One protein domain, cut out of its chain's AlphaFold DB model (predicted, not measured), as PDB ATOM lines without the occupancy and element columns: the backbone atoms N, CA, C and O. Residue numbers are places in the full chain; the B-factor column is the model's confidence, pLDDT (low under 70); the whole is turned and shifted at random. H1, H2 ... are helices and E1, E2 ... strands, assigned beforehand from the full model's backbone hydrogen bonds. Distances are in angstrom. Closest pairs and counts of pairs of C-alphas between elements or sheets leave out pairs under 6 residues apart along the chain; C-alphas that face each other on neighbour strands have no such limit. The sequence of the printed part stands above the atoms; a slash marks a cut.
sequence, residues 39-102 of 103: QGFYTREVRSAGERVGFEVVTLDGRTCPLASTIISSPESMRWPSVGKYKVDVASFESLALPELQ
ATOM      1  N   GLN A  39      -8.440   8.284 -45.483       92.00
ATOM      2  CA  GLN A  39      -9.441   8.895 -46.349       92.00
ATOM      3  C   GLN A  39     -10.518   9.549 -45.498       92.00
ATOM      4  O   GLN A  39     -10.705   9.179 -44.332       92.00
ATOM      5  N   GLY A  40     -11.192  10.541 -46.061       94.12
ATOM      6  CA  GLY A  40     -12.196  11.300 -45.343       94.12
ATOM      7  C   GLY A  40     -12.183  12.771 -45.714       94.12
ATOM      8  O   GLY A  40     -11.370  13.266 -46.497       94.12
ATOM      9  N   PHE A  41     -13.087  13.500 -45.078       96.06
ATOM     10  CA  PHE A  41     -13.204  14.935 -45.244       96.06
ATOM     11  C   PHE A  41     -13.581  15.605 -43.929       96.06
ATOM     12  O   PHE A  41     -14.029  14.975 -42.969       96.06
ATOM     13  N   TYR A  42     -13.416  16.916 -43.903       95.06
ATOM     14  CA  TYR A  42     -13.890  17.792 -42.850       95.06
ATOM     15  C   TYR A  42     -14.564  19.011 -43.465       95.06
ATOM     16  O   TYR A  42     -14.429  19.282 -44.657       95.06
ATOM     17  N   THR A  43     -15.301  19.756 -42.650       94.19
ATOM     18  CA  THR A  43     -15.904  21.015 -43.076       94.19
ATOM     19  C   THR A  43     -15.126  22.193 -42.512       94.19
ATOM     20  O   THR A  43     -14.679  22.179 -41.359       94.19
ATOM     21  N   ARG A  44     -14.957  23.229 -43.333       93.56
ATOM     22  CA  ARG A  44     -14.313  24.485 -42.948       93.56
ATOM     23  C   ARG A  44     -15.322  25.621 -43.033       93.56
ATOM     24  O   ARG A  44     -16.131  25.694 -43.955       93.56
ATOM     25  N   GLU A  45     -15.297  26.485 -42.025       93.44
ATOM     26  CA  GLU A  45     -16.125  27.686 -41.989       93.44
ATOM     27  C   GLU A  45     -15.558  28.744 -42.942       93.44
ATOM     28  O   GLU A  45     -14.379  29.087 -42.854       93.44
ATOM     29  N   VAL A  46     -16.409  29.291 -43.812       94.12
ATOM     30  CA  VAL A  46     -16.054  30.379 -44.726       94.12
ATOM     31  C   VAL A  46     -16.606  31.688 -44.171       94.12
ATOM     32  O   VAL A  46     -17.815  31.834 -43.944       94.12
ATOM     33  N   ARG A  47     -15.710  32.656 -43.951       93.75
ATOM     34  CA  ARG A  47     -16.049  33.992 -43.448       93.75
ATOM     35  C   ARG A  47     -15.664  35.070 -44.454       93.75
ATOM     36  O   ARG A  47     -14.607  34.991 -45.068       93.75
ATOM     37  N   SER A  48     -16.505  36.089 -44.580       93.75
ATOM     38  CA  SER A  48     -16.243  37.293 -45.371       93.75
ATOM     39  C   SER A  48     -16.709  38.512 -44.586       93.75
ATOM     40  O   SER A  48     -17.744  38.454 -43.926       93.75
ATOM     41  N   ALA A  49     -15.919  39.590 -44.602       92.62
ATOM     42  CA  ALA A  49     -16.196  40.820 -43.852       92.62
ATOM     43  C   ALA A  49     -16.552  40.587 -42.363       92.62
ATOM     44  O   ALA A  49     -17.407  41.258 -41.797       92.62
ATOM     45  N   GLY A  50     -15.911  39.605 -41.719       91.12
ATOM     46  CA  GLY A  50     -16.157  39.278 -40.311       91.12
ATOM     47  C   GLY A  50     -17.412  38.440 -40.048       91.12
ATOM     48  O   GLY A  50     -17.568  37.950 -38.931       91.12
ATOM     49  N   GLU A  51     -18.249  38.170 -41.049       93.06
ATOM     50  CA  GLU A  51     -19.427  37.312 -40.926       93.06
ATOM     51  C   GLU A  51     -19.203  35.918 -41.506       93.06
ATOM     52  O   GLU A  51     -18.449  35.727 -42.460       93.06
ATOM     53  N   ARG A  52     -19.907  34.922 -40.958       94.06
ATOM     54  CA  ARG A  52     -19.987  33.600 -41.582       94.06
ATOM     55  C   ARG A  52     -20.922  33.652 -42.784       94.06
ATOM     56  O   ARG A  52     -22.127  33.892 -42.627       94.06
ATOM     57  N   VAL A  53     -20.352  33.364 -43.949       95.25
ATOM     58  CA  VAL A  53     -21.042  33.359 -45.246       95.25
ATOM     59  C   VAL A  53     -21.258  31.954 -45.790       95.25
ATOM     60  O   VAL A  53     -22.091  31.769 -46.671       95.25
ATOM     61  N   GLY A  54     -20.580  30.943 -45.246       95.81
ATOM     62  CA  GLY A  54     -20.791  29.577 -45.698       95.81
ATOM     63  C   GLY A  54     -19.891  28.537 -45.056       95.81
ATOM     64  O   GLY A  54     -19.245  28.774 -44.033       95.81
ATOM     65  N   PHE A  55     -19.878  27.379 -45.698       95.94
ATOM     66  CA  PHE A  55     -19.090  26.210 -45.359       95.94
ATOM     67  C   PHE A  55     -18.594  25.558 -46.643       95.94
ATOM     68  O   PHE A  55     -19.295  25.551 -47.656       95.94
ATOM     69  N   GLU A  56     -17.420  24.956 -46.568       96.81
ATOM     70  CA  GLU A  56     -16.858  24.133 -47.633       96.81
ATOM     71  C   GLU A  56     -16.433  22.773 -47.081       96.81
ATOM     72  O   GLU A  56     -16.140  22.635 -45.889       96.81
ATOM     73  N   VAL A  57     -16.417  21.774 -47.954       97.62
ATOM     74  CA  VAL A  57     -15.787  20.480 -47.699       97.62
ATOM     75  C   VAL A  57     -14.317  20.583 -48.061       97.62
ATOM     76  O   VAL A  57     -13.971  21.170 -49.084       97.62
ATOM     77  N   VAL A  58     -13.470  19.969 -47.245       96.94
ATOM     78  CA  VAL A  58     -12.054  19.766 -47.530       96.94
ATOM     79  C   VAL A  58     -11.725  18.294 -47.306       96.94
ATOM     80  O   VAL A  58     -11.943  17.762 -46.217       96.94
ATOM     81  N   THR A  59     -11.220  17.622 -48.331       96.12
ATOM     82  CA  THR A  59     -10.735  16.240 -48.235       96.12
ATOM     83  C   THR A  59      -9.342  16.199 -47.604       96.12
ATOM     84  O   THR A  59      -8.620  17.201 -47.567       96.12
ATOM     85  N   LEU A  60      -8.922  15.033 -47.107       93.75
ATOM     86  CA  LEU A  60      -7.591  14.879 -46.498       93.75
ATOM     87  C   LEU A  60      -6.427  15.004 -47.501       93.75
ATOM     88  O   LEU A  60      -5.286  15.231 -47.089       93.75
ATOM     89  N   ASP A  61      -6.707  14.894 -48.802       91.44
ATOM     90  CA  ASP A  61      -5.758  15.163 -49.891       91.44
ATOM     91  C   ASP A  61      -5.804  16.616 -50.411       91.44
ATOM     92  O   ASP A  61      -5.027  16.976 -51.293       91.44
ATOM     93  N   GLY A  62      -6.654  17.471 -49.831       93.19
ATOM     94  CA  GLY A  62      -6.665  18.916 -50.066       93.19
ATOM     95  C   GLY A  62      -7.615  19.413 -51.158       93.19
ATOM     96  O   GLY A  62      -7.628  20.614 -51.426       93.19
ATOM     97  N   ARG A  63      -8.429  18.546 -51.771       96.44
ATOM     98  CA  ARG A  63      -9.521  18.973 -52.661       96.44
ATOM     99  C   ARG A  63     -10.614  19.679 -51.855       96.44
ATOM    100  O   ARG A  63     -10.883  19.332 -50.704       96.44
ATOM    101  N   THR A  64     -11.266  20.664 -52.470       97.50
ATOM    102  CA  THR A  64     -12.284  21.492 -51.807       97.50
ATOM    103  C   THR A  64     -13.505  21.723 -52.684       97.50
ATOM    104  O   THR A  64     -13.359  21.919 -53.890       97.50
ATOM    105  N   CYS A  65     -14.695  21.785 -52.083       96.19
ATOM    106  CA  CYS A  65     -15.914  22.232 -52.761       96.19
ATOM    107  C   CYS A  65     -16.845  23.008 -51.809       96.19
ATOM    108  O   CYS A  65     -16.806  22.787 -50.593       96.19
ATOM    109  N   PRO A  66     -17.705  23.907 -52.326       94.88
ATOM    110  CA  PRO A  66     -18.744  24.541 -51.521       94.88
ATOM    111  C   PRO A  66     -19.706  23.497 -50.940       94.88
ATOM    112  O   PRO A  66     -20.126  22.579 -51.638       94.88
ATOM    113  N   LEU A  67     -20.088  23.666 -49.673       96.62
ATOM    114  CA  LEU A  67     -21.150  22.880 -49.040       96.62
ATOM    115  C   LEU A  67     -22.420  23.714 -48.912       96.62
ATOM    116  O   LEU A  67     -23.500  23.300 -49.320       96.62
ATOM    117  N   ALA A  68     -22.302  24.897 -48.312       96.44
ATOM    118  CA  ALA A  68     -23.444  25.774 -48.129       96.44
ATOM    119  C   ALA A  68     -23.014  27.237 -48.102       96.44
ATOM    120  O   ALA A  68     -21.969  27.566 -47.546       96.44
ATOM    121  N   SER A  69     -23.825  28.122 -48.673       95.25
ATOM    122  CA  SER A  69     -23.494  29.540 -48.823       95.25
ATOM    123  C   SER A  69     -24.723  30.424 -48.642       95.25
ATOM    124  O   SER A  69     -25.843  30.030 -48.964       95.25
ATOM    125  N   THR A  70     -24.525  31.636 -48.130       93.69
ATOM    126  CA  THR A  70     -25.537  32.704 -48.166       93.69
ATOM    127  C   THR A  70     -25.565  33.428 -49.512       93.69
ATOM    128  O   THR A  70     -26.473  34.211 -49.770       93.69
ATOM    129  N   ILE A  71     -24.555  33.206 -50.356       87.00
ATOM    130  CA  ILE A  71     -24.408  33.840 -51.665       87.00
ATOM    131  C   ILE A  71     -25.025  32.919 -52.716       87.00
ATOM    132  O   ILE A  71     -24.590  31.781 -52.884       87.00
ATOM    133  N   ILE A  72     -26.024  33.435 -53.427       79.81
ATOM    134  CA  ILE A  72     -26.638  32.788 -54.588       79.81
ATOM    135  C   ILE A  72     -25.789  33.168 -55.801       79.81
ATOM    136  O   ILE A  72     -25.789  34.324 -56.221       79.81
ATOM    137  N   SER A  73     -25.024  32.219 -56.327       78.25
ATOM    138  CA  SER A  73     -24.067  32.443 -57.418       78.25
ATOM    139  C   SER A  73     -24.602  32.046 -58.797       78.25
ATOM    140  O   SER A  73     -24.010  32.421 -59.806       78.25
ATOM    141  N   SER A  74     -25.717  31.311 -58.866       84.38
ATOM    142  CA  SER A  74     -26.314  30.846 -60.127       84.38
ATOM    143  C   SER A  74     -27.840  30.663 -60.039       84.38
ATOM    144  O   SER A  74     -28.387  30.519 -58.939       84.38
ATOM    145  N   PRO A  75     -28.562  30.596 -61.176       85.75
ATOM    146  CA  PRO A  75     -29.983  30.248 -61.185       85.75
ATOM    147  C   PRO A  75     -30.295  28.887 -60.548       85.75
ATOM    148  O   PRO A  75     -31.349  28.716 -59.937       85.75
ATOM    149  N   GLU A  76     -29.373  27.931 -60.654       84.31
ATOM    150  CA  GLU A  76     -29.484  26.611 -60.024       84.31
ATOM    151  C   GLU A  76     -29.434  26.730 -58.500       84.31
ATOM    152  O   GLU A  76     -30.259  26.132 -57.808       84.31
ATOM    153  N   SER A  77     -28.553  27.591 -57.974       85.25
ATOM    154  CA  SER A  77     -28.414  27.807 -56.529       85.25
ATOM    155  C   SER A  77     -29.663  28.399 -55.861       85.25
ATOM    156  O   SER A  77     -29.878  28.217 -54.662       85.25
ATOM    157  N   MET A  78     -30.566  29.028 -56.627       84.31
ATOM    158  CA  MET A  78     -31.876  29.449 -56.111       84.31
ATOM    159  C   MET A  78     -32.762  28.257 -55.724       84.31
ATOM    160  O   MET A  78     -33.541  28.354 -54.771       84.31
ATOM    161  N   ARG A  79     -32.628  27.131 -56.439       89.69
ATOM    162  CA  ARG A  79     -33.419  25.906 -56.241       89.69
ATOM    163  C   ARG A  79     -32.834  24.974 -55.185       89.69
ATOM    164  O   ARG A  79     -33.479  23.992 -54.829       89.69
ATOM    165  N   TRP A  80     -31.640  25.271 -54.679       95.06
ATOM    166  CA  TRP A  80     -31.012  24.466 -53.641       95.06
ATOM    167  C   TRP A  80     -31.830  24.442 -52.341       95.06
ATOM    168  O   TRP A  80     -32.444  25.458 -51.966       95.06
ATOM    169  N   PRO A  81     -31.807  23.302 -51.620       96.06
ATOM    170  CA  PRO A  81     -32.409  23.202 -50.301       96.06
ATOM    171  C   PRO A  81     -31.760  24.201 -49.343       96.06
ATOM    172  O   PRO A  81     -30.614  24.625 -49.514       96.06
ATOM    173  N   SER A  82     -32.531  24.631 -48.347       95.06
ATOM    174  CA  SER A  82     -32.123  25.689 -47.419       95.06
ATOM    175  C   SER A  82     -32.078  25.169 -45.986       95.06
ATOM    176  O   SER A  82     -33.000  24.489 -45.543       95.06
ATOM    177  N   VAL A  83     -31.020  25.527 -45.257       95.31
ATOM    178  CA  VAL A  83     -30.880  25.285 -43.814       95.31
ATOM    179  C   VAL A  83     -30.597  26.628 -43.146       95.31
ATOM    180  O   VAL A  83     -29.503  27.185 -43.258       95.31
ATOM    181  N   GLY A  84     -31.607  27.193 -42.482       93.81
ATOM    182  CA  GLY A  84     -31.550  28.577 -42.009       93.81
ATOM    183  C   GLY A  84     -31.307  29.547 -43.171       93.81
ATOM    184  O   GLY A  84     -32.020  29.506 -44.170       93.81
ATOM    185  N   LYS A  85     -30.278  30.400 -43.057       92.94
ATOM    186  CA  LYS A  85     -29.904  31.369 -44.103       92.94
ATOM    187  C   LYS A  85     -29.034  30.801 -45.238       92.94
ATOM    188  O   LYS A  85     -28.676  31.553 -46.138       92.94
ATOM    189  N   TYR A  86     -28.642  29.526 -45.182       95.44
ATOM    190  CA  TYR A  86     -27.701  28.941 -46.142       95.44
ATOM    191  C   TYR A  86     -28.422  28.107 -47.201       95.44
ATOM    192  O   TYR A  86     -29.269  27.275 -46.870       95.44
ATOM    193  N   LYS A  87     -28.034  28.293 -48.463       96.19
ATOM    194  CA  LYS A  87     -28.347  27.409 -49.590       96.19
ATOM    195  C   LYS A  87     -27.304  26.300 -49.657       96.19
ATOM    196  O   LYS A  87     -26.115  26.601 -49.581       96.19
ATOM    197  N   VAL A  88     -27.741  25.048 -49.764       96.56
ATOM    198  CA  VAL A  88     -26.865  23.866 -49.703       96.56
ATOM    199  C   VAL A  88     -26.624  23.310 -51.102       96.56
ATOM    200  O   VAL A  88     -27.565  22.877 -51.767       96.56
ATOM    201  N   ASP A  89     -25.364  23.280 -51.522       95.50
ATOM    202  CA  ASP A  89     -24.945  22.672 -52.783       95.50
ATOM    203  C   ASP A  89     -24.751  21.163 -52.598       95.50
ATOM    204  O   ASP A  89     -23.653  20.662 -52.341       95.50
ATOM    205  N   VAL A  90     -25.861  20.428 -52.673       95.50
ATOM    206  CA  VAL A  90     -25.857  18.970 -52.492       95.50
ATOM    207  C   VAL A  90     -25.021  18.289 -53.573       95.50
ATOM    208  O   VAL A  90     -24.269  17.375 -53.260       95.50
ATOM    209  N   ALA A  91     -25.084  18.760 -54.820       95.00
ATOM    210  CA  ALA A  91     -24.353  18.148 -55.926       95.00
ATOM    211  C   ALA A  91     -22.830  18.266 -55.735       95.00
ATOM    212  O   ALA A  91     -22.103  17.276 -55.870       95.00
ATOM    213  N   SER A  92     -22.339  19.452 -55.354       94.69
ATOM    214  CA  SER A  92     -20.920  19.645 -55.031       94.69
ATOM    215  C   SER A  92     -20.494  18.804 -53.829       94.69
ATOM    216  O   SER A  92     -19.439  18.170 -53.880       94.69
ATOM    217  N   PHE A  93     -21.314  18.743 -52.772       96.06
ATOM    218  CA  PHE A  93     -21.039  17.884 -51.621       96.06
ATOM    219  C   PHE A  93     -20.935  16.413 -52.028       96.06
ATOM    220  O   PHE A  93     -19.944  15.764 -51.712       96.06
ATOM    221  N   GLU A  94     -21.925  15.883 -52.746       96.75
ATOM    222  CA  GLU A  94     -21.983  14.464 -53.089       96.75
ATOM    223  C   GLU A  94     -20.822  14.034 -53.983       96.75
ATOM    224  O   GLU A  94     -20.220  12.985 -53.747       96.75
ATOM    225  N   SER A  95     -20.461  14.868 -54.962       96.69
ATOM    226  CA  SER A  95     -19.368  14.570 -55.890       96.69
ATOM    227  C   SER A  95     -17.991  14.499 -55.221       96.69
ATOM    228  O   SER A  95     -17.127  13.769 -55.708       96.69
ATOM    229  N   LEU A  96     -17.780  15.218 -54.110       96.50
ATOM    230  CA  LEU A  96     -16.491  15.256 -53.418       96.50
ATOM    231  C   LEU A  96     -16.463  14.431 -52.125       96.50
ATOM    232  O   LEU A  96     -15.503  13.706 -51.892       96.50
ATOM    233  N   ALA A  97     -17.486  14.542 -51.277       96.50
ATOM    234  CA  ALA A  97     -17.490  13.980 -49.929       96.50
ATOM    235  C   ALA A  97     -17.886  12.500 -49.879       96.50
ATOM    236  O   ALA A  97     -17.344  11.759 -49.063       96.50
ATOM    237  N   LEU A  98     -18.825  12.047 -50.719       95.94
ATOM    238  CA  LEU A  98     -19.274  10.650 -50.675       95.94
ATOM    239  C   LEU A  98     -18.189   9.644 -51.084       95.94
ATOM    240  O   LEU A  98     -18.091   8.617 -50.410       95.94
ATOM    241  N   PRO A  99     -17.348   9.904 -52.109       95.25
ATOM    242  CA  PRO A  99     -16.221   9.026 -52.421       95.25
ATOM    243  C   PRO A  99     -15.270   8.814 -51.236       95.25
ATOM    244  O   PRO A  99     -14.758   7.716 -51.056       95.25
ATOM    245  N   GLU A 100     -15.090   9.822 -50.377       94.44
ATOM    246  CA  GLU A 100     -14.219   9.742 -49.194       94.44
ATOM    247  C   GLU A 100     -14.761   8.835 -48.074       94.44
ATOM    248  O   GLU A 100     -14.046   8.540 -47.115       94.44
ATOM    249  N   LEU A 101     -16.027   8.410 -48.161       91.19
ATOM    250  CA  LEU A 101     -16.669   7.510 -47.197       91.19
ATOM    251  C   LEU A 101     -16.684   6.046 -47.658       91.19
ATOM    252  O   LEU A 101     -17.105   5.177 -46.893       91.19
ATOM    253  N   GLN A 102     -16.261   5.760 -48.891       85.69
ATOM    254  CA  GLN A 102     -16.242   4.402 -49.436       85.69
ATOM    255  C   GLN A 102     -15.001   3.657 -48.927       85.69
ATOM    256  O   GLN A 102     -13.882   4.126 -49.103       85.69
TER     257      GLN A 102
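Overview. This is residues 39 to 102 of the 103 residues of an uncharacterized protein of Lotus japonicus (UniProt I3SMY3). A long hairpin of two strands, E1 and E2, runs on through a tight turn into E3, and with the short E4 beside E3 they make one strongly twisted sheet, with the helix H2 packed over E3 and part of E2. The tip of the E1-E2 hairpin reaches well past E3, and the small helix H1 sits in the loop between E3 and E4, only grazing the sheet. The printed part has 64 residues with two named helices and four named strands, in the order E1 E2 E3 H1 E4 H2. The sheet's order is E1 - E2 - E3 - E4, all antiparallel, and the class is mixed, helices and strands. The whole is compact, with a radius of gyration of the C-alphas of 12.0 A and a rounded outline spanning 30 by 27 by 18 A.

Arrangement. Start at E1, residues 41 to 48, an edge strand, which forms a hairpin with E2, residues 51 to 59; look for N 44 and O 56 at 2.9 A. E2 bends by 53 degrees at residue 54 and forms a second hairpin with E3, residues 64 to 69, where N 57 and O 65 are 2.9 A apart. These three strands are a meander, each the antiparallel neighbour of the one before. H1, residues 75 to 78, only grazes the sheet, with its residues 77 to 78. E4, residues 86 to 88, is the other edge strand, antiparallel to E3 at 133 degrees, with N 87 and O 69 at 2.8 A; residues 82 to 83 pair with its residues 86 to 87. After E4 in the chain, by a tight link of 1 residue, comes H2, residues 90 to 97, which is on the sheet at a height over the sheet of 8.0 A. H2 lies over E3 and only just over E2, with 3 of its C-alphas falling on E2; it runs along the strands, but only just, at 29.8 degrees to E3 on the local plane. Its closest C-alphas to E3 are those of Phe 93 and Leu 67, 5.6 A. H1 and H2 are apart. In H2 every O i to N i+4 pair is within hydrogen-bond range; H1 is too short for such a pair.

Along the chain. Find C-alpha 41 at (-13.204, 14.935, -45.244); from there E1 runs 22.6 A to residue 48. E2 covers 23.9 A from residue 51 to 59, and E3 14.1 A from residue 64 at (-12.284, 21.492, -51.807) to residue 69. H2 runs 10.1 A from residue 90 and ends at C-alpha 97, (-17.490, 13.980, -49.929).

Size, cuts and confidence. The C-alphas farthest apart are those of Ala 49 and Gln 102, 36.8 A. The printed part has no cut, and no link is long. Its mean pLDDT is 93.3, and no printed residue is under 70.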